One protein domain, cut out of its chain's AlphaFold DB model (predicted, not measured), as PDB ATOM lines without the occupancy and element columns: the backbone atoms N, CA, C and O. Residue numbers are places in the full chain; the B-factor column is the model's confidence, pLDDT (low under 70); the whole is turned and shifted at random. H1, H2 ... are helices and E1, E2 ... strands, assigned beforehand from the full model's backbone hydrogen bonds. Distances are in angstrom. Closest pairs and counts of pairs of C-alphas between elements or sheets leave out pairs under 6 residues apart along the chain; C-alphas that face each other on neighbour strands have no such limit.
ATOM      1  N   PHE A 121     335.932 356.938 411.208       88.44
ATOM      2  CA  PHE A 121     335.339 355.678 410.790       88.44
ATOM      3  C   PHE A 121     335.445 354.645 411.915       88.44
ATOM      4  O   PHE A 121     336.529 354.326 412.400       88.44
ATOM      5  N   GLY A 122     334.301 354.102 412.331       86.25
ATOM      6  CA  GLY A 122     334.207 353.145 413.431       86.25
ATOM      7  C   GLY A 122     334.328 353.773 414.823       86.25
ATOM      8  O   GLY A 122     334.420 353.058 415.825       86.25
ATOM      9  N   SER A 123     334.302 355.105 414.921       85.62
ATOM     10  CA  SER A 123     334.188 355.777 416.215       85.62
ATOM     11  C   SER A 123     332.854 355.428 416.886       85.62
ATOM     12  O   SER A 123     331.806 355.348 416.241       85.62
ATOM     13  N   VAL A 124     332.881 355.188 418.199       79.44
ATOM     14  CA  VAL A 124     331.665 354.834 418.945       79.44
ATOM     15  C   VAL A 124     330.826 356.084 419.190       79.44
ATOM     16  O   VAL A 124     331.296 357.068 419.777       79.44
ATOM     17  N   VAL A 125     329.576 356.014 418.736       77.00
ATOM     18  CA  VAL A 125     328.571 357.080 418.839       77.00
ATOM     19  C   VAL A 125     327.802 356.947 420.147       77.00
ATOM     20  O   VAL A 125     327.643 357.918 420.885       77.00
ATOM     21  N   SER A 126     327.355 355.733 420.453       84.38
ATOM     22  CA  SER A 126     326.599 355.416 421.658       84.38
ATOM     23  C   SER A 126     326.747 353.950 422.025       84.38
ATOM     24  O   SER A 126     327.156 353.119 421.215       84.38
ATOM     25  N   TRP A 127     326.394 353.639 423.265       88.00
ATOM     26  CA  TRP A 127     326.221 352.277 423.731       88.00
ATOM     27  C   TRP A 127     325.022 352.217 424.679       88.00
ATOM     28  O   TRP A 127     324.631 353.224 425.279       88.00
ATOM     29  N   SER A 128     324.437 351.036 424.818       89.00
ATOM     30  CA  SER A 128     323.365 350.770 425.775       89.00
ATOM     31  C   SER A 128     323.468 349.353 426.307       89.00
ATOM     32  O   SER A 128     323.827 348.450 425.555       89.00
ATOM     33  N   GLN A 129     323.094 349.153 427.565       91.06
ATOM     34  CA  GLN A 129     322.940 347.823 428.141       91.06
ATOM     35  C   GLN A 129     321.460 347.431 428.149       91.06
ATOM     36  O   GLN A 129     320.617 348.209 428.607       91.06
ATOM     37  N   GLY A 130     321.156 346.248 427.620       89.12
ATOM     38  CA  GLY A 130     319.828 345.646 427.649       89.12
ATOM     39  C   GLY A 130     319.476 345.049 429.012       89.12
ATOM     40  O   GLY A 130     320.332 344.860 429.878       89.12
ATOM     41  N   ASP A 131     318.199 344.710 429.194       91.50
ATOM     42  CA  ASP A 131     317.706 344.048 430.413       91.50
ATOM     43  C   ASP A 131     318.298 342.636 430.604       91.50
ATOM     44  O   ASP A 131     318.322 342.112 431.718       91.50
ATOM     45  N   ASP A 132     318.775 342.021 429.522       90.06
ATOM     46  CA  ASP A 132     319.492 340.742 429.496       90.06
ATOM     47  C   ASP A 132     320.993 340.881 429.810       90.06
ATOM     48  O   ASP A 132     321.715 339.886 429.834       90.06
ATOM     49  N   GLY A 133     321.459 342.104 430.069       89.12
ATOM     50  CA  GLY A 133     322.851 342.424 430.358       89.12
ATOM     51  C   GLY A 133     323.731 342.587 429.119       89.12
ATOM     52  O   GLY A 133     324.877 343.008 429.275       89.12
ATOM     53  N   ALA A 134     323.223 342.302 427.915       92.50
ATOM     54  CA  ALA A 134     323.980 342.464 426.681       92.50
ATOM     55  C   ALA A 134     324.223 343.948 426.374       92.50
ATOM     56  O   ALA A 134     323.395 344.813 426.669       92.50
ATOM     57  N   TYR A 135     325.362 344.243 425.753       93.50
ATOM     58  CA  TYR A 135     325.741 345.592 425.356       93.50
ATOM     59  C   TYR A 135     325.541 345.771 423.859       93.50
ATOM     60  O   TYR A 135     326.143 345.062 423.060       93.50
ATOM     61  N   THR A 136     324.742 346.758 423.473       93.44
ATOM     62  CA  THR A 136     324.680 347.229 422.090       93.44
ATOM     63  C   THR A 136     325.623 348.409 421.943       93.44
ATOM     64  O   THR A 136     325.470 349.407 422.649       93.44
ATOM     65  N   VAL A 137     326.582 348.306 421.028       93.94
ATOM     66  CA  VAL A 137     327.514 349.378 420.665       93.94
ATOM     67  C   VAL A 137     327.158 349.877 419.271       93.94
ATOM     68  O   VAL A 137     327.083 349.084 418.335       93.94
ATOM     69  N   ASN A 138     326.954 351.187 419.132       92.69
ATOM     70  CA  ASN A 138     326.684 351.834 417.852       92.69
ATOM     71  C   ASN A 138     327.965 352.512 417.356       92.69
ATOM     72  O   ASN A 138     328.459 353.465 417.969       92.69
ATOM     73  N   MET A 139     328.503 352.022 416.245       92.06
ATOM     74  CA  MET A 139     329.714 352.547 415.618       92.06
ATOM     75  C   MET A 139     329.373 353.343 414.373       92.06
ATOM     76  O   MET A 139     328.639 352.861 413.515       92.06
ATOM     77  N   ASN A 140     329.925 354.549 414.259       89.56
ATOM     78  CA  ASN A 140     329.782 355.372 413.069       89.56
ATOM     79  C   ASN A 140     330.412 354.665 411.871       89.56
ATOM     80  O   ASN A 140     331.548 354.198 411.943       89.56
ATOM     81  N   MET A 141     329.701 354.640 410.755       85.88
ATOM     82  CA  MET A 141     330.224 354.108 409.513       85.88
ATOM     83  C   MET A 141     329.790 355.032 408.398       85.88
ATOM     84  O   MET A 141     328.691 354.883 407.892       85.88
ATOM     85  N   ASP A 142     330.624 355.996 408.019       84.12
ATOM     86  CA  ASP A 142     330.299 356.831 406.867       84.12
ATOM     87  C   ASP A 142     330.268 355.963 405.594       84.12
ATOM     88  O   ASP A 142     331.305 355.529 405.089       84.12
ATOM     89  N   LEU A 143     329.051 355.667 405.124       87.81
ATOM     90  CA  LEU A 143     328.776 354.879 403.922       87.81
ATOM     91  C   LEU A 143     328.599 355.750 402.674       87.81
ATOM     92  O   LEU A 143     328.144 355.258 401.641       87.81
ATOM     93  N   SER A 144     328.934 357.041 402.749       86.25
ATOM     94  CA  SER A 144     328.930 357.908 401.578       86.25
ATOM     95  C   SER A 144     329.837 357.357 400.474       86.25
ATOM     96  O   SER A 144     330.865 356.717 400.720       86.25
ATOM     97  N   LEU A 145     329.428 357.585 399.228       87.81
ATOM     98  CA  LEU A 145     330.161 357.134 398.052       87.81
ATOM     99  C   LEU A 145     331.054 358.264 397.529       87.81
ATOM    100  O   LEU A 145     330.653 359.428 397.517       87.81
ATOM    101  N   ALA A 146     332.271 357.919 397.115       87.44
ATOM    102  CA  ALA A 146     333.266 358.847 396.584       87.44
ATOM    103  C   ALA A 146     332.858 359.406 395.214       87.44
ATOM    104  O   ALA A 146     333.188 360.541 394.865       87.44
ATOM    105  N   ASP A 147     332.164 358.588 394.428       75.94
ATOM    106  CA  ASP A 147     331.782 358.875 393.063       75.94
ATOM    107  C   ASP A 147     330.348 358.436 392.752       75.94
ATOM    108  O   ASP A 147     329.723 357.643 393.453       75.94
ATOM    109  N   GLY A 148     329.818 358.999 391.666       68.94
ATOM    110  CA  GLY A 148     328.550 358.585 391.084       68.94
ATOM    111  C   GLY A 148     327.306 359.231 391.699       68.94
ATOM    112  O   GLY A 148     327.183 359.471 392.893       68.94
ATOM    113  N   SER A 149     326.331 359.499 390.832       78.06
ATOM    114  CA  SER A 149     324.942 359.688 391.245       78.06
ATOM    115  C   SER A 149     324.197 358.416 390.877       78.06
ATOM    116  O   SER A 149     323.927 358.162 389.701       78.06
ATOM    117  N   TYR A 150     323.907 357.596 391.878       87.12
ATOM    118  CA  TYR A 150     323.189 356.345 391.689       87.12
ATOM    119  C   TYR A 150     321.701 356.556 391.912       87.12
ATOM    120  O   TYR A 150     321.286 357.325 392.783       87.12
ATOM    121  N   ARG A 151     320.892 355.865 391.111       89.31
ATOM    122  CA  ARG A 151     319.448 355.846 391.317       89.31
ATOM    123  C   ARG A 151     319.124 355.039 392.563       89.31
ATOM    124  O   ARG A 151     318.381 355.512 393.399       89.31
ATOM    125  N   ASP A 152     319.707 353.853 392.690       91.31
ATOM    126  CA  ASP A 152     319.510 352.985 393.848       91.31
ATOM    127  C   ASP A 152     320.866 352.534 394.389       91.31
ATOM    128  O   ASP A 152     321.720 352.119 393.605       91.31
ATOM    129  N   VAL A 153     321.043 352.566 395.707       93.25
ATOM    130  CA  VAL A 153     322.191 351.966 396.399       93.25
ATOM    131  C   VAL A 153     321.679 351.010 397.464       93.25
ATOM    132  O   VAL A 153     320.950 351.408 398.367       93.25
ATOM    133  N   THR A 154     322.052 349.742 397.352       94.88
ATOM    134  CA  THR A 154     321.752 348.687 398.313       94.88
ATOM    135  C   THR A 154     322.995 348.375 399.125       94.88
ATOM    136  O   THR A 154     324.032 348.016 398.566       94.88
ATOM    137  N   TYR A 155     322.858 348.458 400.443       95.19
ATOM    138  CA  TYR A 155     323.874 348.054 401.405       95.19
ATOM    139  C   TYR A 155     323.453 346.730 402.026       95.19
ATOM    140  O   TYR A 155     322.303 346.584 402.441       95.19
ATOM    141  N   SER A 156     324.377 345.776 402.099       97.06
ATOM    142  CA  SER A 156     324.131 344.445 402.647       97.06
ATOM    143  C   SER A 156     325.292 343.985 403.517       97.06
ATOM    144  O   SER A 156     326.424 343.934 403.052       97.06
ATOM    145  N   ILE A 157     325.004 343.569 404.747       96.19
ATOM    146  CA  ILE A 157     325.902 342.738 405.549       96.19
ATOM    147  C   ILE A 157     325.705 341.308 405.059       96.19
ATOM    148  O   ILE A 157     324.624 340.736 405.206       96.19
ATOM    149  N   ILE A 158     326.723 340.771 404.391       96.38
ATOM    150  CA  ILE A 158     326.673 339.430 403.790       96.38
ATOM    151  C   ILE A 158     327.339 338.373 404.673       96.38
ATOM    152  O   ILE A 158     327.051 337.190 404.525       96.38
ATOM    153  N   GLU A 159     328.194 338.807 405.599       94.88
ATOM    154  CA  GLU A 159     328.827 337.995 406.638       94.88
ATOM    155  C   GLU A 159     329.029 338.852 407.892       94.88
ATOM    156  O   GLU A 159     329.198 340.067 407.768       94.88
ATOM    157  N   GLY A 160     329.035 338.216 409.068       91.62
ATOM    158  CA  GLY A 160     329.189 338.860 410.377       91.62
ATOM    159  C   GLY A 160     327.869 339.076 411.123       91.62
ATOM    160  O   GLY A 160     326.787 338.855 410.581       91.62
ATOM    161  N   ASP A 161     327.983 339.515 412.379       88.19
ATOM    162  CA  ASP A 161     326.858 339.627 413.325       88.19
ATOM    163  C   ASP A 161     326.390 341.077 413.555       88.19
ATOM    164  O   ASP A 161     325.574 341.349 414.436       88.19
ATOM    165  N   ALA A 162     326.915 342.031 412.783       93.62
ATOM    166  CA  ALA A 162     326.487 343.422 412.855       93.62
ATOM    167  C   ALA A 162     325.133 343.633 412.154       93.62
ATOM    168  O   ALA A 162     324.734 342.885 411.259       93.62
ATOM    169  N   THR A 163     324.442 344.710 412.523       95.38
ATOM    170  CA  THR A 163     323.265 345.202 411.794       95.38
ATOM    171  C   THR A 163     323.411 346.681 411.472       95.38
ATOM    172  O   THR A 163     324.164 347.394 412.128       95.38
ATOM    173  N   PHE A 164     322.716 347.151 410.443       94.81
ATOM    174  CA  PHE A 164     322.691 348.557 410.080       94.81
ATOM    175  C   PHE A 164     321.638 349.327 410.860       94.81
ATOM    176  O   PHE A 164     320.483 348.895 410.980       94.81
ATOM    177  N   THR A 165     322.030 350.540 411.225       92.69
ATOM    178  CA  THR A 165     321.122 351.638 411.505       92.69
ATOM    179  C   THR A 165     321.422 352.792 410.548       92.69
ATOM    180  O   THR A 165     322.566 353.197 410.356       92.69
ATOM    181  N   PHE A 166     320.375 353.313 409.918       90.75
ATOM    182  CA  PHE A 166     320.416 354.510 409.092       90.75
ATOM    183  C   PHE A 166     319.334 355.469 409.563       90.75
ATOM    184  O   PHE A 166     318.174 355.082 409.712       90.75
ATOM    185  N   MET A 167     319.722 356.720 409.778       89.00
ATOM    186  CA  MET A 167     318.817 357.793 410.165       89.00
ATOM    187  C   MET A 167     318.950 358.945 409.179       89.00
ATOM    188  O   MET A 167     320.006 359.581 409.102       89.00
ATOM    189  N   GLN A 168     317.880 359.238 408.442       87.62
ATOM    190  CA  GLN A 168     317.894 360.328 407.472       87.62
ATOM    191  C   GLN A 168     318.025 361.691 408.172       87.62
ATOM    192  O   GLN A 168     317.351 361.995 409.163       87.62
ATOM    193  N   SER A 169     318.855 362.568 407.602       85.75
ATOM    194  CA  SER A 169     318.933 363.965 408.016       85.75
ATOM    195  C   SER A 169     317.597 364.662 407.772       85.75
ATOM    196  O   SER A 169     317.034 364.631 406.681       85.75
ATOM    197  N   ARG A 170     317.089 365.374 408.783       82.38
ATOM    198  CA  ARG A 170     315.872 366.192 408.633       82.38
ATOM    199  C   ARG A 170     316.106 367.458 407.807       82.38
ATOM    200  O   ARG A 170     315.146 368.174 407.516       82.38
ATOM    201  N   ALA A 171     317.354 367.771 407.461       79.19
ATOM    202  CA  ALA A 171     317.669 368.914 406.621       79.19
ATOM    203  C   ALA A 171     317.008 368.747 405.242       79.19
ATOM    204  O   ALA A 171     317.177 367.738 404.571       79.19
ATOM    205  N   GLY A 172     316.208 369.733 404.828       68.44
ATOM    206  CA  GLY A 172     315.550 369.722 403.514       68.44
ATOM    207  C   GLY A 172     314.284 368.861 403.400       68.44
ATOM    208  O   GLY A 172     313.594 368.963 402.385       68.44
ATOM    209  N   VAL A 173     313.921 368.097 404.435       79.75
ATOM    210  CA  VAL A 173     312.693 367.285 404.472       79.75
ATOM    211  C   VAL A 173     311.473 368.184 404.688       79.75
ATOM    212  O   VAL A 173     311.453 369.020 405.597       79.75
ATOM    213  N   LYS A 174     310.437 368.045 403.851       80.12
ATOM    214  CA  LYS A 174     309.218 368.858 403.943       80.12
ATOM    215  C   LYS A 174     308.185 368.200 404.849       80.12
ATOM    216  O   LYS A 174     308.151 366.989 405.047       80.12
ATOM    217  N   THR A 175     307.281 369.018 405.382       80.50
ATOM    218  CA  THR A 175     306.121 368.523 406.129       80.50
ATOM    219  C   THR A 175     305.302 367.567 405.261       80.50
ATOM    220  O   THR A 175     304.762 367.979 404.237       80.50
ATOM    221  N   GLY A 176     305.166 366.321 405.715       80.12
ATOM    222  CA  GLY A 176     304.426 365.265 405.020       80.12
ATOM    223  C   GLY A 176     305.311 364.247 404.299       80.12
ATOM    224  O   GLY A 176     304.795 363.199 403.917       80.12
ATOM    225  N   ASP A 177     306.610 364.516 404.164       80.81
ATOM    226  CA  ASP A 177     307.567 363.535 403.654       80.81
ATOM    227  C   ASP A 177     307.793 362.429 404.698       80.81
ATOM    228  O   ASP A 177     307.759 362.665 405.912       80.81
ATOM    229  N   ILE A 178     308.011 361.206 404.217       80.69
ATOM    230  CA  ILE A 178     308.373 360.060 405.052       80.69
ATOM    231  C   ILE A 178     309.897 360.019 405.131       80.69
ATOM    232  O   ILE A 178     310.559 360.043 404.095       80.69
ATOM    233  N   LEU A 179     310.434 359.954 406.350       83.38
ATOM    234  CA  LEU A 179     311.863 359.751 406.561       83.38
ATOM    235  C   LEU A 179     312.237 358.301 406.253       83.38
ATOM    236  O   LEU A 179     311.533 357.372 406.659       83.38
ATOM    237  N   ALA A 180     313.347 358.119 405.551       83.50
ATOM    238  CA  ALA A 180     313.988 356.827 405.396       83.50
ATOM    239  C   ALA A 180     314.815 356.532 406.654       83.50
ATOM    240  O   ALA A 180     315.939 357.003 406.775       83.50
ATOM    241  N   ASP A 181     314.253 355.749 407.575       88.25
ATOM    242  CA  ASP A 181     314.943 355.294 408.782       88.25
ATOM    243  C   ASP A 181     314.942 353.756 408.817       88.25
ATOM    244  O   ASP A 181     313.887 353.121 408.704       88.25
ATOM    245  N   TYR A 182     316.119 353.154 408.983       88.56
ATOM    246  CA  TYR A 182     316.308 351.704 409.092       88.56
ATOM    247  C   TYR A 182     317.040 351.386 410.391       88.56
ATOM    248  O   TYR A 182     317.966 352.101 410.755       88.56
ATOM    249  N   GLN A 183     316.637 350.326 411.092       92.25
ATOM    250  CA  GLN A 183     317.278 349.889 412.336       92.25
ATOM    251  C   GLN A 183     317.254 348.368 412.432       92.25
ATOM    252  O   GLN A 183     316.233 347.750 412.115       92.25
ATOM    253  N   GLY A 184     318.361 347.772 412.876       93.38
ATOM    254  CA  GLY A 184     318.465 346.326 413.078       93.38
ATOM    255  C   GLY A 184     318.317 345.508 411.791       93.38
ATOM    256  O   GLY A 184     317.855 344.369 411.836       93.38
ATOM    257  N   VAL A 185     318.653 346.086 410.633       95.56
ATOM    258  CA  VAL A 185     318.535 345.411 409.331       95.56
ATOM    259  C   VAL A 185     319.897 344.967 408.819       95.56
ATOM    260  O   VAL A 185     320.891 345.661 408.984       95.56
ATOM    261  N   THR A 186     319.958 343.835 408.124       96.50
ATOM    262  CA  THR A 186     321.185 343.399 407.435       96.50
ATOM    263  C   THR A 186     321.236 343.875 405.990       96.50
ATOM    264  O   THR A 186     322.269 343.769 405.339       96.50
ATOM    265  N   THR A 187     320.131 344.384 405.440       96.38
ATOM    266  CA  THR A 187     320.086 344.946 404.088       96.38
ATOM    267  C   THR A 187     319.047 346.053 403.996       96.38
ATOM    268  O   THR A 187     317.926 345.891 404.475       96.38
ATOM    269  N   PHE A 188     319.401 347.151 403.335       94.56
ATOM    270  CA  PHE A 188     318.471 348.217 402.966       94.56
ATOM    271  C   PHE A 188     318.894 348.868 401.645       94.56
ATOM    272  O   PHE A 188     320.044 348.750 401.221       94.56
ATOM    273  N   THR A 189     317.953 349.553 400.994       92.75
ATOM    274  CA  THR A 189     318.186 350.254 399.727       92.75
ATOM    275  C   THR A 189     317.766 351.707 399.849       92.75
ATOM    276  O   THR A 189     316.638 351.990 400.248       92.75
ATOM    277  N   LEU A 190     318.647 352.612 399.433       90.69
ATOM    278  CA  LEU A 190     318.351 354.022 399.231       90.69
ATOM    279  C   LEU A 190     318.124 354.273 397.740       90.69
ATOM    280  O   LEU A 190     319.060 354.215 396.947       90.69
ATOM    281  N   SER A 191     316.875 354.555 397.368       86.25
ATOM    282  CA  SER A 191     316.463 354.882 395.988       86.25
ATOM    283  C   SER A 191     316.691 356.346 395.598       86.25
ATOM    284  O   SER A 191     316.169 356.827 394.592       86.25
ATOM    285  N   ASP A 192     317.446 357.065 396.418       78.00
ATOM    286  CA  ASP A 192     317.989 358.373 396.105       78.00
ATOM    287  C   ASP A 192     319.318 358.502 396.856       78.00
ATOM    288  O   ASP A 192     319.348 358.675 398.074       78.00
ATOM    289  N   SER A 193     320.425 358.368 396.123       68.75
ATOM    290  CA  SER A 193     321.778 358.459 396.691       68.75
ATOM    291  C   SER A 193     322.135 359.854 397.213       68.75
ATOM    292  O   SER A 193     323.155 359.999 397.879       68.75
ATOM    293  N   SER A 194     321.305 360.873 396.948       72.31
ATOM    294  CA  SER A 194     321.474 362.214 397.519       72.31
ATOM    295  C   SER A 194     320.892 362.361 398.926       72.31
ATOM    296  O   SER A 194     321.062 363.410 399.547       72.31
ATOM    297  N   ILE A 195     320.207 361.336 399.448       75.25
ATOM    298  CA  ILE A 195     319.692 361.362 400.813       75.25
ATOM    299  C   ILE A 195     320.868 361.351 401.795       75.25
ATOM    300  O   ILE A 195     321.541 360.342 401.992       75.25
ATOM    301  N   GLU A 196     321.063 362.488 402.454       81.69
ATOM    302  CA  GLU A 196     322.003 362.626 403.559       81.69
ATOM    303  C   GLU A 196     321.431 362.011 404.839       81.69
ATOM    304  O   GLU A 196     320.243 362.148 405.155       81.69
ATOM    305  N   GLY A 197     322.291 361.376 405.625       85.56
ATOM    306  CA  GLY A 197     321.921 360.782 406.900       85.56
ATOM    307  C   GLY A 197     323.133 360.283 407.665       85.56
ATOM    308  O   GLY A 197     324.270 360.395 407.209       85.56
ATOM    309  N   THR A 198     322.873 359.746 408.847       86.50
ATOM    310  CA  THR A 198     323.886 359.090 409.668       86.50
ATOM    311  C   THR A 198     323.731 357.590 409.521       86.50
ATOM    312  O   THR A 198     322.625 357.057 409.622       86.50
ATOM    313  N   TYR A 199     324.853 356.923 409.293       89.00
ATOM    314  CA  TYR A 199     324.949 355.482 409.163       89.00
ATOM    315  C   TYR A 199     325.749 354.947 410.347       89.00
ATOM    316  O   TYR A 199     326.801 355.488 410.701       89.00
ATOM    317  N   SER A 200     325.261 353.875 410.955       92.12
ATOM    318  CA  SER A 200     325.983 353.159 411.994       92.12
ATOM    319  C   SER A 200     325.852 351.654 411.833       92.12
ATOM    320  O   SER A 200     324.890 351.143 411.251       92.12
ATOM    321  N   LEU A 201     326.838 350.947 412.376       93.69
ATOM    322  CA  LEU A 201     326.713 349.535 412.691       93.69
ATOM    323  C   LEU A 201     326.353 349.364 414.156       93.69
ATOM    324  O   LEU A 201     326.984 349.958 415.030       93.69
ATOM    325  N   ASP A 202     325.380 348.502 414.397       94.00
ATOM    326  CA  ASP A 202     324.974 348.076 415.721       94.00
ATOM    327  C   ASP A 202     325.544 346.682 415.969       94.00
ATOM    328  O   ASP A 202     325.296 345.744 415.203       94.00
ATOM    329  N   ILE A 203     326.325 346.567 417.039       94.69
ATOM    330  CA  ILE A 203     327.004 345.343 417.445       94.69
ATOM    331  C   ILE A 203     326.502 344.962 418.825       94.69
ATOM    332  O   ILE A 203     326.588 345.759 419.757       94.69
ATOM    333  N   VAL A 204     326.001 343.737 418.953       94.69
ATOM    334  CA  VAL A 204     325.572 343.181 420.237       94.69
ATOM    335  C   VAL A 204     326.704 342.340 420.819       94.69
ATOM    336  O   VAL A 204     327.199 341.408 420.183       94.69
ATOM    337  N   ILE A 205     327.112 342.671 422.040       94.69
ATOM    338  CA  ILE A 205     328.076 341.919 422.834       94.69
ATOM    339  C   ILE A 205     327.312 341.241 423.979       94.69
ATOM    340  O   ILE A 205     326.748 341.938 424.827       94.69
ATOM    341  N   PRO A 206     327.265 339.900 424.008       94.94
ATOM    342  CA  PRO A 206     326.676 339.143 425.106       94.94
ATOM    343  C   PRO A 206     327.274 339.505 426.472       94.94
ATOM    344  O   PRO A 206     328.454 339.838 426.578       94.94
ATOM    345  N   ALA A 207     326.456 339.418 427.524       93.81
ATOM    346  CA  ALA A 207     326.869 339.763 428.884       93.81
ATOM    347  C   ALA A 207     328.071 338.932 429.365       93.81
ATOM    348  O   ALA A 207     328.985 339.472 429.973       93.81
ATOM    349  N   ASP A 208     328.113 337.641 429.033       95.62
ATOM    350  CA  ASP A 208     329.198 336.734 429.410       95.62
ATOM    351  C   ASP A 208     330.537 337.092 428.750       95.62
ATOM    352  O   ASP A 208     331.586 336.925 429.369       95.62
ATOM    353  N   GLU A 209     330.517 337.627 427.526       94.81
ATOM    354  CA  GLU A 209     331.727 338.141 426.873       94.81
ATOM    355  C   GLU A 209     332.239 339.418 427.550       94.81
ATOM    356  O   GLU A 209     333.449 339.604 427.682       94.81
ATOM    357  N   VAL A 210     331.329 340.285 428.003       93.31
ATOM    358  CA  VAL A 210     331.682 341.498 428.750       93.31
ATOM    359  C   VAL A 210     332.238 341.151 430.129       93.31
ATOM    360  O   VAL A 210     333.323 341.621 430.471       93.31
ATOM    361  N   ASP A 211     331.553 340.281 430.872       93.12
ATOM    362  CA  ASP A 211     331.963 339.823 432.204       93.12
ATOM    363  C   ASP A 211     333.324 339.106 432.165       93.12
ATOM    364  O   ASP A 211     334.110 339.184 433.107       93.12
ATOM    365  N   ALA A 212     333.636 338.412 431.065       95.56
ATOM    366  CA  ALA A 212     334.945 337.794 430.870       95.56
ATOM    367  C   ALA A 212     336.065 338.815 430.600       95.56
ATOM    368  O   ALA A 212     337.239 338.505 430.813       95.56
ATOM    369  N   ALA A 213     335.724 340.005 430.099       93.38
ATOM    370  CA  ALA A 213     336.685 341.014 429.676       93.38
ATOM    371  C   ALA A 213     336.943 342.099 430.733       93.38
ATOM    372  O   ALA A 213     338.050 342.637 430.782       93.38
ATOM    373  N   THR A 214     335.954 342.440 431.564       93.31
ATOM    374  CA  THR A 214     336.084 343.464 432.613       93.31
ATOM    375  C   THR A 214     335.094 343.255 433.763       93.31
ATOM    376  O   THR A 214     333.940 342.895 433.552       93.31
ATOM    377  N   ASP A 215     335.542 343.557 434.986       91.88
ATOM    378  CA  ASP A 215     334.708 343.582 436.197       91.88
ATOM    379  C   ASP A 215     333.919 344.904 436.364       91.88
ATOM    380  O   ASP A 215     333.021 344.995 437.204       91.88
ATOM    381  N   ASP A 216     334.267 345.960 435.615       91.00
ATOM    382  CA  ASP A 216     333.657 347.297 435.707       91.00
ATOM    383  C   ASP A 216     333.444 347.895 434.300       91.00
ATOM    384  O   ASP A 216     334.127 348.845 433.903       91.00
ATOM    385  N   PRO A 217     332.473 347.377 433.521       86.19
ATOM    386  CA  PRO A 217     332.257 347.775 432.125       86.19
ATOM    387  C   PRO A 217     331.903 349.257 431.946       86.19
ATOM    388  O   PRO A 217     332.084 349.807 430.863       86.19
ATOM    389  N   LEU A 218     331.414 349.926 432.997       85.44
ATOM    390  CA  LEU A 218     331.134 351.364 432.966       85.44
ATOM    391  C   LEU A 218     332.404 352.210 433.058       85.44
ATOM    392  O   LEU A 218     332.423 353.319 432.523       85.44
ATOM    393  N   ARG A 219     333.439 351.722 433.750       86.06
ATOM    394  CA  ARG A 219     334.757 352.366 433.775       86.06
ATOM    395  C   ARG A 219     335.623 351.943 432.600       86.06
ATOM    396  O   ARG A 219     336.351 352.766 432.059       86.06
ATOM    397  N   ASP A 220     335.493 350.697 432.170       89.25
ATOM    398  CA  ASP A 220     336.295 350.105 431.105       89.25
ATOM    399  C   ASP A 220     335.575 350.127 429.749       89.25
ATOM    400  O   ASP A 220     335.662 349.186 428.963       89.25
ATOM    401  N   LEU A 221     334.881 351.222 429.424       87.81
ATOM    402  CA  LEU A 221     334.146 351.339 428.155       87.81
ATOM    403  C   LEU A 221     335.028 351.107 426.919       87.81
ATOM    404  O   LEU A 221     334.549 350.586 425.914       87.81
ATOM    405  N   TYR A 222     336.322 351.435 426.985       90.44
ATOM    406  CA  TYR A 222     337.263 351.145 425.898       90.44
ATOM    407  C   TYR A 222     337.405 349.636 425.625       90.44
ATOM    408  O   TYR A 222     337.620 349.254 424.477       90.44
ATOM    409  N   VAL A 223     337.241 348.775 426.640       92.25
ATOM    410  CA  VAL A 223     337.242 347.310 426.492       92.25
ATOM    411  C   VAL A 223     336.005 346.865 425.719       92.25
ATOM    412  O   VAL A 223     336.122 346.088 424.774       92.25
ATOM    413  N   ILE A 224     334.835 347.416 426.047       92.81
ATOM    414  CA  ILE A 224     333.576 347.123 425.345       92.81
ATOM    415  C   ILE A 224     333.655 347.573 423.881       92.81
ATOM    416  O   ILE A 224     333.299 346.825 422.972       92.81
ATOM    417  N   ASN A 225     334.201 348.766 423.637       92.75
ATOM    418  CA  ASN A 225     334.417 349.283 422.286       92.75
ATOM    419  C   ASN A 225     335.389 348.398 421.491       92.75
ATOM    420  O   ASN A 225     335.139 348.101 420.322       92.75
ATOM    421  N   ALA A 226     336.465 347.926 422.128       93.38
ATOM    422  CA  ALA A 226     337.406 347.001 421.512       93.38
ATOM    423  C   ALA A 226     336.752 345.651 421.180       93.38
ATOM    424  O   ALA A 226     336.942 345.156 420.072       93.38
ATOM    425  N   LEU A 227     335.940 345.079 422.078       94.31
ATOM    426  CA  LEU A 227     335.184 343.850 421.806       94.31
ATOM    427  C   LEU A 227     334.256 344.011 420.597       94.31
ATOM    428  O   LEU A 227     334.237 343.152 419.715       94.31
ATOM    429  N   ALA A 228     333.531 345.130 420.508       94.06
ATOM    430  CA  ALA A 228     332.685 345.405 419.350       94.06
ATOM    431  C   ALA A 228     333.509 345.537 418.059       94.06
ATOM    432  O   ALA A 228     333.125 344.980 417.030       94.06
ATOM    433  N   ALA A 229     334.673 346.189 418.109       93.88
ATOM    434  CA  ALA A 229     335.564 346.304 416.957       93.88
ATOM    435  C   ALA A 229     336.102 344.939 416.501       93.88
ATOM    436  O   ALA A 229     336.196 344.682 415.302       93.88
ATOM    437  N   GLN A 230     336.378 344.030 417.440       92.75
ATOM    438  CA  GLN A 230     336.751 342.653 417.114       92.75
ATOM    439  C   GLN A 230     335.596 341.867 416.485       92.75
ATOM    440  O   GLN A 230     335.819 341.085 415.565       92.75
ATOM    441  N   LYS A 231     334.344 342.096 416.897       90.69
ATOM    442  CA  LYS A 231     333.179 341.496 416.220       90.69
ATOM    443  C   LYS A 231     332.990 342.040 414.794       90.69
ATOM    444  O   LYS A 231     332.599 341.285 413.902       90.69
ATOM    445  N   ILE A 232     333.343 343.305 414.539       90.00
ATOM    446  CA  ILE A 232     333.350 343.879 413.179       90.00
ATOM    447  C   ILE A 232     334.365 343.191 412.262       90.00
ATOM    448  O   ILE A 232     334.093 343.094 411.071       90.00
ATOM    449  N   ALA A 233     335.470 342.648 412.782       88.12
ATOM    450  CA  ALA A 233     336.495 341.950 411.991       88.12
ATOM    451  C   ALA A 233     335.947 340.805 411.112       88.12
ATOM    452  O   ALA A 233     336.572 340.402 410.132       88.12
ATOM    453  N   SER A 234     334.781 340.260 411.475       75.50
ATOM    454  CA  SER A 234     334.087 339.199 410.731       75.50
ATOM    455  C   SER A 234     333.003 339.728 409.783       75.50
ATOM    456  O   SER A 234     332.279 338.941 409.178       75.50
ATOM    457  N   THR A 235     332.854 341.050 409.671       89.44
ATOM    458  CA  THR A 235     331.785 341.695 408.911       89.44
ATOM    459  C   THR A 235     332.236 342.003 407.488       89.44
ATOM    460  O   THR A 235     333.229 342.703 407.266       89.44
ATOM    461  N   ARG A 236     331.463 341.521 406.507       95.38
ATOM    462  CA  ARG A 236     331.614 341.887 405.092       95.38
ATOM    463  C   ARG A 236     330.404 342.665 404.620       95.38
ATOM    464  O   ARG A 236     329.269 342.197 404.737       95.38
ATOM    465  N   ILE A 237     330.662 343.835 404.048       95.44
ATOM    466  CA  ILE A 237     329.634 344.740 403.547       95.44
ATOM    467  C   ILE A 237     329.699 344.764 402.032       95.44
ATOM    468  O   ILE A 237     330.697 345.174 401.446       95.44
ATOM    469  N   LYS A 238     328.609 344.357 401.392       96.69
ATOM    470  CA  LYS A 238     328.400 344.525 399.962       96.69
ATOM    471  C   LYS A 238     327.621 345.804 399.699       96.69
ATOM    472  O   LYS A 238     326.560 346.021 400.281       96.69
ATOM    473  N   ILE A 239     328.118 346.600 398.764       95.31
ATOM    474  CA  ILE A 239     327.459 347.797 398.254       95.31
ATOM    475  C   ILE A 239     327.169 347.556 396.785       95.31
ATOM    476  O   ILE A 239     328.086 347.393 395.984       95.31
ATOM    477  N   ALA A 240     325.892 347.503 396.430       94.88
ATOM    478  CA  ALA A 240     325.445 347.382 395.054       94.88
ATOM    479  C   ALA A 240     324.727 348.661 394.647       94.88
ATOM    480  O   ALA A 240     323.809 349.096 395.332       94.88
ATOM    481  N   ALA A 241     325.108 349.247 393.522       93.06
ATOM    482  CA  ALA A 241     324.505 350.475 393.044       93.06
ATOM    483  C   ALA A 241     324.022 350.334 391.606       93.06
ATOM    484  O   ALA A 241     324.676 349.705 390.769       93.06
ATOM    485  N   THR A 242     322.857 350.916 391.338       92.12
ATOM    486  CA  THR A 242     322.221 350.941 390.023       92.12
ATOM    487  C   THR A 242     322.175 352.369 389.499       92.12
ATOM    488  O   THR A 242     321.667 353.273 390.167       92.12
ATOM    489  N   ASP A 243     322.712 352.581 388.300       89.44
ATOM    490  CA  ASP A 243     322.724 353.887 387.643       89.44
ATOM    491  C   ASP A 243     321.347 354.264 387.051       89.44
ATOM    492  O   ASP A 243     320.367 353.510 387.094       89.44
ATOM    493  N   ALA A 244     321.254 355.468 386.478       87.56
ATOM    494  CA  ALA A 244     320.027 355.954 385.846       87.56
ATOM    495  C   ALA A 244     319.604 355.123 384.616       87.56
ATOM    496  O   ALA A 244     318.425 355.109 384.258       87.56
ATOM    497  N   GLN A 245     320.548 354.435 383.972       88.06
ATOM    498  CA  GLN A 245     320.339 353.569 382.813       88.06
ATOM    499  C   GLN A 245     319.907 352.150 383.219       88.06
ATOM    500  O   GLN A 245     319.477 351.377 382.364       88.06
ATOM    501  N   GLY A 246     319.952 351.828 384.515       88.31
ATOM    502  CA  GLY A 246     319.598 350.523 385.056       88.31
ATOM    503  C   GLY A 246     320.754 349.525 385.092       88.31
ATOM    504  O   GLY A 246     320.499 348.347 385.333       88.31
ATOM    505  N   ASN A 247     321.999 349.953 384.867       90.00
ATOM    506  CA  ASN A 247     323.160 349.084 385.029       90.00
ATOM    507  C   ASN A 247     323.517 348.981 386.509       90.00
ATOM    508  O   ASN A 247     323.604 349.998 387.199       90.00
ATOM    509  N   THR A 248     323.765 347.761 386.978       92.31
ATOM    510  CA  THR A 248     324.159 347.496 388.363       92.31
ATOM    511  C   THR A 248     325.638 347.135 388.437       92.31
ATOM    512  O   THR A 248     326.143 346.356 387.632       92.31
ATOM    513  N   SER A 249     326.316 347.681 389.439       92.50
ATOM    514  CA  SER A 249     327.697 347.368 389.815       92.50
ATOM    515  C   SER A 249     327.763 347.155 391.325       92.50
ATOM    516  O   SER A 249     326.873 347.610 392.045       92.50
ATOM    517  N   SER A 250     328.765 346.432 391.821       94.31
ATOM    518  CA  SER A 250     328.896 346.221 393.261       94.31
ATOM    519  C   SER A 250     330.328 345.997 393.699       94.31
ATOM    520  O   SER A 250     331.068 345.329 392.983       94.31
ATOM    521  N   HIS A 251     330.622 346.439 394.917       94.31
ATOM    522  CA  HIS A 251     331.865 346.188 395.639       94.31
ATOM    523  C   HIS A 251     331.569 345.505 396.968       94.31
ATOM    524  O   HIS A 251     330.522 345.752 397.573       94.31
ATOM    525  N   THR A 252     332.480 344.649 397.421       95.88
ATOM    526  CA  THR A 252     332.404 344.024 398.743       95.88
ATOM    527  C   THR A 252     333.628 344.431 399.543       95.88
ATOM    528  O   THR A 252     334.754 344.306 399.070       95.88
ATOM    529  N   TYR A 253     333.407 344.894 400.766       94.81
ATOM    530  CA  TYR A 253     334.452 345.349 401.667       94.81
ATOM    531  C   TYR A 253     334.492 344.481 402.916       94.81
ATOM    532  O   TYR A 253     333.465 344.200 403.534       94.81
ATOM    533  N   GLU A 254     335.696 344.081 403.294       94.81
ATOM    534  CA  GLU A 254     336.002 343.466 404.577       94.81
ATOM    535  C   GLU A 254     336.647 344.515 405.483       94.81
ATOM    536  O   GLU A 254     337.581 345.209 405.066       94.81
ATOM    537  N   ILE A 255     336.135 344.641 406.706       93.50
ATOM    538  CA  ILE A 255     336.591 345.626 407.690       93.50
ATOM    539  C   ILE A 255     337.382 344.896 408.768       93.50
ATOM    540  O   ILE A 255     336.958 343.849 409.244       93.50
ATOM    541  N   GLN A 256     338.530 345.447 409.153       94.50
ATOM    542  CA  GLN A 256     339.403 344.868 410.169       94.50
ATOM    543  C   GLN A 256     339.840 345.947 411.163       94.50
ATOM    544  O   GLN A 256     340.303 347.004 410.723       94.50
ATOM    545  N   PRO A 257     339.723 345.726 412.484       95.25
ATOM    546  CA  PRO A 257     340.297 346.642 413.461       95.25
ATOM    547  C   PRO A 257     341.824 346.682 413.332       95.25
ATOM    548  O   PRO A 257     342.457 345.698 412.950       95.25
ATOM    549  N   VAL A 258     342.429 347.820 413.670       94.88
ATOM    550  CA  VAL A 258     343.893 347.911 413.802       94.88
ATOM    551  C   VAL A 258     344.379 347.140 415.035       94.88
ATOM    552  O   VAL A 258     343.641 346.971 416.005       94.88
ATOM    553  N   GLU A 259     345.636 346.688 415.030       92.31
ATOM    554  CA  GLU A 259     346.178 345.833 416.101       92.31
ATOM    555  C   GLU A 259     346.045 346.459 417.501       92.31
ATOM    556  O   GLU A 259     345.711 345.766 418.461       92.31
ATOM    557  N   ASN A 260     346.237 347.777 417.618       93.50
ATOM    558  CA  ASN A 260     346.150 348.517 418.878       93.50
ATOM    559  C   ASN A 260     344.802 349.240 419.085       93.50
ATOM    560  O   ASN A 260     344.739 350.246 419.793       93.50
ATOM    561  N   VAL A 261     343.706 348.745 418.494       93.88
ATOM    562  CA  VAL A 261     342.382 349.405 418.542       93.88
ATOM    563  C   VAL A 261     341.896 349.707 419.969       93.88
ATOM    564  O   VAL A 261     341.278 350.743 420.206       93.88
ATOM    565  N   ALA A 262     342.208 348.847 420.943       92.69
ATOM    566  CA  ALA A 262     341.811 349.045 422.339       92.69
ATOM    567  C   ALA A 262     342.499 350.259 422.984       92.69
ATOM    568  O   ALA A 262     341.866 350.998 423.739       92.69
ATOM    569  N   GLU A 263     343.778 350.478 422.671       92.38
ATOM    570  CA  GLU A 263     344.538 351.641 423.139       92.38
ATOM    571  C   GLU A 263     344.002 352.917 422.487       92.38
ATOM    572  O   GLU A 263     343.691 353.871 423.194       92.38
ATOM    573  N   ARG A 264     343.750 352.889 421.171       92.94
ATOM    574  CA  ARG A 264     343.159 354.027 420.446       92.94
ATOM    575  C   ARG A 264     341.777 354.409 420.983       92.94
ATOM    576  O   ARG A 264     341.469 355.591 421.110       92.94
ATOM    577  N   TYR A 265     340.939 353.436 421.356       91.50
ATOM    578  CA  TYR A 265     339.661 353.739 422.011       91.50
ATOM    579  C   TYR A 265     339.827 354.340 423.402       91.50
ATOM    580  O   TYR A 265     339.027 355.197 423.776       91.50
ATOM    581  N   ARG A 266     340.826 353.898 424.170       90.88
ATOM    582  CA  ARG A 266     341.115 354.484 425.480       90.88
ATOM    583  C   ARG A 266     341.492 355.955 425.328       90.88
ATOM    584  O   ARG A 266     340.865 356.795 425.962       90.88
ATOM    585  N   GLU A 267     342.415 356.261 424.422       89.31
ATOM    586  CA  GLU A 267     342.842 357.634 424.130       89.31
ATOM    587  C   GLU A 267     341.676 358.507 423.645       89.31
ATOM    588  O   GLU A 267     341.501 359.627 424.118       89.31
ATOM    589  N   LEU A 268     340.818 357.985 422.760       85.88
ATOM    590  CA  LEU A 268     339.614 358.688 422.302       85.88
ATOM    591  C   LEU A 268     338.637 359.017 423.441       85.88
ATOM    592  O   LEU A 268     337.977 360.056 423.404       85.88
ATOM    593  N   LEU A 269     338.492 358.130 424.429       84.31
ATOM    594  CA  LEU A 269     337.643 358.386 425.593       84.31
ATOM    595  C   LEU A 269     338.277 359.420 426.525       84.31
ATOM    596  O   LEU A 269     337.588 360.350 426.934       84.31
ATOM    597  N   GLU A 270     339.579 359.315 426.787       85.44
ATOM    598  CA  GLU A 270     340.325 360.287 427.595       85.44
ATOM    599  C   GLU A 270     340.267 361.694 426.975       85.44
ATOM    600  O   GLU A 270     340.010 362.673 427.677       85.44
ATOM    601  N   GLN A 271     340.394 361.800 425.649       81.00
ATOM    602  CA  GLN A 271     340.239 363.062 424.918       81.00
ATOM    603  C   GLN A 271     338.819 363.631 425.017       81.00
ATOM    604  O   GLN A 271     338.658 364.839 425.154       81.00
ATOM    605  N   LYS A 272     337.777 362.788 424.962       76.31
ATOM    606  CA  LYS A 272     336.382 363.238 425.132       76.31
ATOM    607  C   LYS A 272     336.092 363.744 426.546       76.31
ATOM    608  O   LYS A 272     335.185 364.557 426.709       76.31
ATOM    609  N   GLU A 273     336.805 363.239 427.551       76.19
ATOM    610  CA  GLU A 273     336.689 363.694 428.939       76.19
ATOM    611  C   GLU A 273     337.488 364.972 429.212       76.19
ATOM    612  O   GLU A 273     337.119 365.751 430.093       76.19
ATOM    613  N   SER A 274     338.562 365.212 428.459       71.88
ATOM    614  CA  SER A 274     339.280 366.481 428.491       71.88
ATOM    615  C   SER A 274     338.505 367.552 427.715       71.88
ATOM    616  O   SER A 274     338.188 367.363 426.547       71.88
ATOM    617  N   ASP A 275     338.237 368.715 428.315       63.16
ATOM    618  CA  ASP A 275     337.647 369.887 427.627       63.16
ATOM    619  C   ASP A 275     338.612 370.525 426.582       63.16
ATOM    620  O   ASP A 275     338.479 371.699 426.225       63.16
ATOM    621  N   GLU A 276     339.629 369.790 426.125       65.25
ATOM    622  CA  GLU A 276     340.578 370.224 425.100       65.25
ATOM    623  C   GLU A 276     339.937 370.144 423.702       65.25
ATOM    624  O   GLU A 276     338.937 369.454 423.489       65.25
ATOM    625  N   GLU A 277     340.480 370.888 422.727       59.81
ATOM    626  CA  GLU A 277     340.032 370.771 421.335       59.81
ATOM    627  C   GLU A 277     340.121 369.303 420.906       59.81
ATOM    628  O   GLU A 277     341.210 368.729 420.903       59.81
ATOM    629  N   GLN A 278     338.974 368.705 420.558       59.69
ATOM    630  CA  GLN A 278     338.897 367.325 420.082       59.69
ATOM    631  C   GLN A 278     339.804 367.171 418.863       59.69
ATOM    632  O   GLN A 278     339.464 367.593 417.755       59.69
ATOM    633  N   GLN A 279     340.976 366.583 419.079       63.84
ATOM    634  CA  GLN A 279     341.841 366.169 417.991       63.84
ATOM    635  C   GLN A 279     341.175 364.986 417.289       63.84
ATOM    636  O   GLN A 279     340.501 364.165 417.913       63.84
ATOM    637  N   LEU A 280     341.337 364.913 415.968       67.56
ATOM    638  CA  LEU A 280     340.976 363.704 415.235       67.56
ATOM    639  C   LEU A 280     341.833 362.570 415.804       67.56
ATOM    640  O   LEU A 280     343.061 362.655 415.761       67.56
ATOM    641  N   GLY A 281     341.187 361.559 416.386       77.75
ATOM    642  CA  GLY A 281     341.892 360.411 416.951       77.75
ATOM    643  C   GLY A 281     342.640 359.617 415.886       77.75
ATOM    644  O   GLY A 281     342.528 359.868 414.688       77.75
ATOM    645  N   GLU A 282     343.418 358.629 416.304       90.31
ATOM    646  CA  GLU A 282     344.052 357.752 415.328       90.31
ATOM    647  C   GLU A 282     343.021 356.823 414.648       90.31
ATOM    648  O   GLU A 282     342.068 356.384 415.295       90.31
ATOM    649  N   PRO A 283     343.219 356.458 413.364       93.31
ATOM    650  CA  PRO A 283     342.386 355.489 412.648       93.31
ATOM    651  C   PRO A 283     342.094 354.203 413.423       93.31
ATOM    652  O   PRO A 283     343.004 353.567 413.943       93.31
ATOM    653  N   LEU A 284     340.846 353.752 413.463       94.62
ATOM    654  CA  LEU A 284     340.487 352.552 414.231       94.62
ATOM    655  C   LEU A 284     340.451 351.278 413.382       94.62
ATOM    656  O   LEU A 284     340.591 350.172 413.907       94.62
ATOM    657  N   PHE A 285     340.281 351.425 412.069       95.25
ATOM    658  CA  PHE A 285     340.025 350.312 411.165       95.25
ATOM    659  C   PHE A 285     340.819 350.423 409.868       95.25
ATOM    660  O   PHE A 285     341.154 351.505 409.382       95.25
ATOM    661  N   THR A 286     341.063 349.259 409.284       95.50
ATOM    662  CA  THR A 286     341.453 349.094 407.891       95.50
ATOM    663  C   THR A 286     340.315 348.446 407.112       95.50
ATOM    664  O   THR A 286     339.437 347.791 407.679       95.50
ATOM    665  N   MET A 287     340.334 348.620 405.797       94.31
ATOM    666  CA  MET A 287     339.371 348.031 404.880       94.31
ATOM    667  C   MET A 287     340.084 347.405 403.693       94.31
ATOM    668  O   MET A 287     341.082 347.929 403.199       94.31
ATOM    669  N   ARG A 288     339.557 346.288 403.205       94.50
ATOM    670  CA  ARG A 288     340.034 345.625 401.994       94.50
ATOM    671  C   ARG A 288     338.854 345.314 401.087       94.50
ATOM    672  O   ARG A 288     337.858 344.763 401.548       94.50
ATOM    673  N   GLU A 289     338.981 345.635 399.805       92.75
ATOM    674  CA  GLU A 289     338.038 345.163 398.791       92.75
ATOM    675  C   GLU A 289     338.257 343.660 398.555       92.75
ATOM    676  O   GLU A 289     339.390 343.197 398.391       92.75
ATOM    677  N   VAL A 290     337.175 342.887 398.578       91.62
ATOM    678  CA  VAL A 290     337.181 341.433 398.390       91.62
ATOM    679  C   VAL A 290     336.204 341.039 397.281       91.62
ATOM    680  O   VAL A 290     335.244 341.757 397.001       91.62
ATOM    681  N   ALA A 291     336.477 339.906 396.634       81.50
ATOM    682  CA  ALA A 291     335.662 339.371 395.540       81.50
ATOM    683  C   ALA A 291     334.400 338.652 396.039       81.50
ATOM    684  O   ALA A 291     334.488 337.976 397.090       81.50
TER     685      ALA A 291
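What this domain is: This is residues 121 to 291 of the 291 residues of an uncharacterized protein of Collinsella sp. CAG:398 (UniProt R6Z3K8). Two strongly twisted five-stranded sheets come close where the chain turns from E3 into E4 and from E5 into E6, and helix H2 packs across one face of the first sheet and reaches strand E9 of the second. H3 packs on H2, the tip of the hairpin E8 and E9 lies at the opposite end of the model from the loop between H1 and H2, and residues 272 to 277 stick out. The printed part has 171 residues, with ten named strands and three named helices in the order E1 to E7, H1, H2, E8, E9, H3, E10. The sheets, E1 E2 E7 E4 E5 and E6 E3 E8 E9 E10, are antiparallel throughout, and the class is mixed, helices and strands. The whole is compact, with a radius of gyration of the C-alphas of 17.4 A and spans of 55 by 41 by 35 A.

How they stand to each other: Begin with the sheet of E1, residues 124 to 129, E2, 135 to 140, E7, 197 to 205, E4, 163 to 168, and E5, 181 to 185, in that order across it. Look for N 128 and O 136, 2.9 A, in the hairpin E1 and E2; N 137 and O 203, 2.8 A, between E2 and E7; N 165 and O 200, 2.9 A, between E7 and E4; and N 166 and O 182, 2.8 A, in the hairpin E4 and E5. H2, residues 221 to 232, is on this sheet at a height of 8.5 A, two layers with a helix on one face. It lies over E2 and E7, only just not over E1, and runs across the strands, at 72 degrees to E2 on the local plane; its closest C-alphas to E7 are Ala 228 and Ile 203, 6.0 A. The second sheet runs E6, residues 187 to 190, E3, 152 to 159, E8, 236 to 242, E9, 248 to 257, and E10, 285 to 290. Here find N 155 and O 188, 2.9 A, between E6 and E3; N 154 and O 240, 2.8 A, between E3 and E8; N 239 and O 251, 2.8 A, in the hairpin E8 and E9; and N 288 and O 254, 2.9 A, between E9 and E10. H2 is on this sheet too, over none of its strands, at a height of 4.1 A, only just above the sheet's level. The closest C-alphas of H2 and E9 are Ala 229 and Pro 257, 5.9 A. Between the sheets, the closest C-alphas of E3 and E4 are Ile 157 and Thr 163, 7.2 A, while E7 and E8, for instance, are apart. H3, residues 261 to 273, touches H2, closest at C-alphas Ala 262 and Ala 226, 4.9 A, at a steep tilt of 42 degrees, opposite ways. H1, residues 207 to 213, is close to H2 but not clearly touching; C-alphas Val 210 and Ile 224 are closest, 6.8 A. In H1, H2 and H3 every O i to N i+4 pair is within hydrogen-bond range.

Where its parts are: Find C-alpha 124 at (331.665, 354.834, 418.945), where E1 begins. E7 spans 25.4 A from first to last C-alpha, E3 21.8 A and E8 19.9 A. From C-alpha 248 at (324.159, 347.496, 388.363), E9, the longest strand, runs 29.9 A. H3 spans 18.6 A and H2 16.8 A. E10 ends at C-alpha 290, (337.181, 341.433, 398.390).

The domain as a whole: The two C-alphas farthest apart are those of Asp 215 and Gln 245, 56.2 A. The printed part has no cut. The links E2 to E3, E4 to E5 and H3 to E10 are long. Mean pLDDT of the printed part is 88.4; residues 148, 172, 193 and 275 to 280 are under 70.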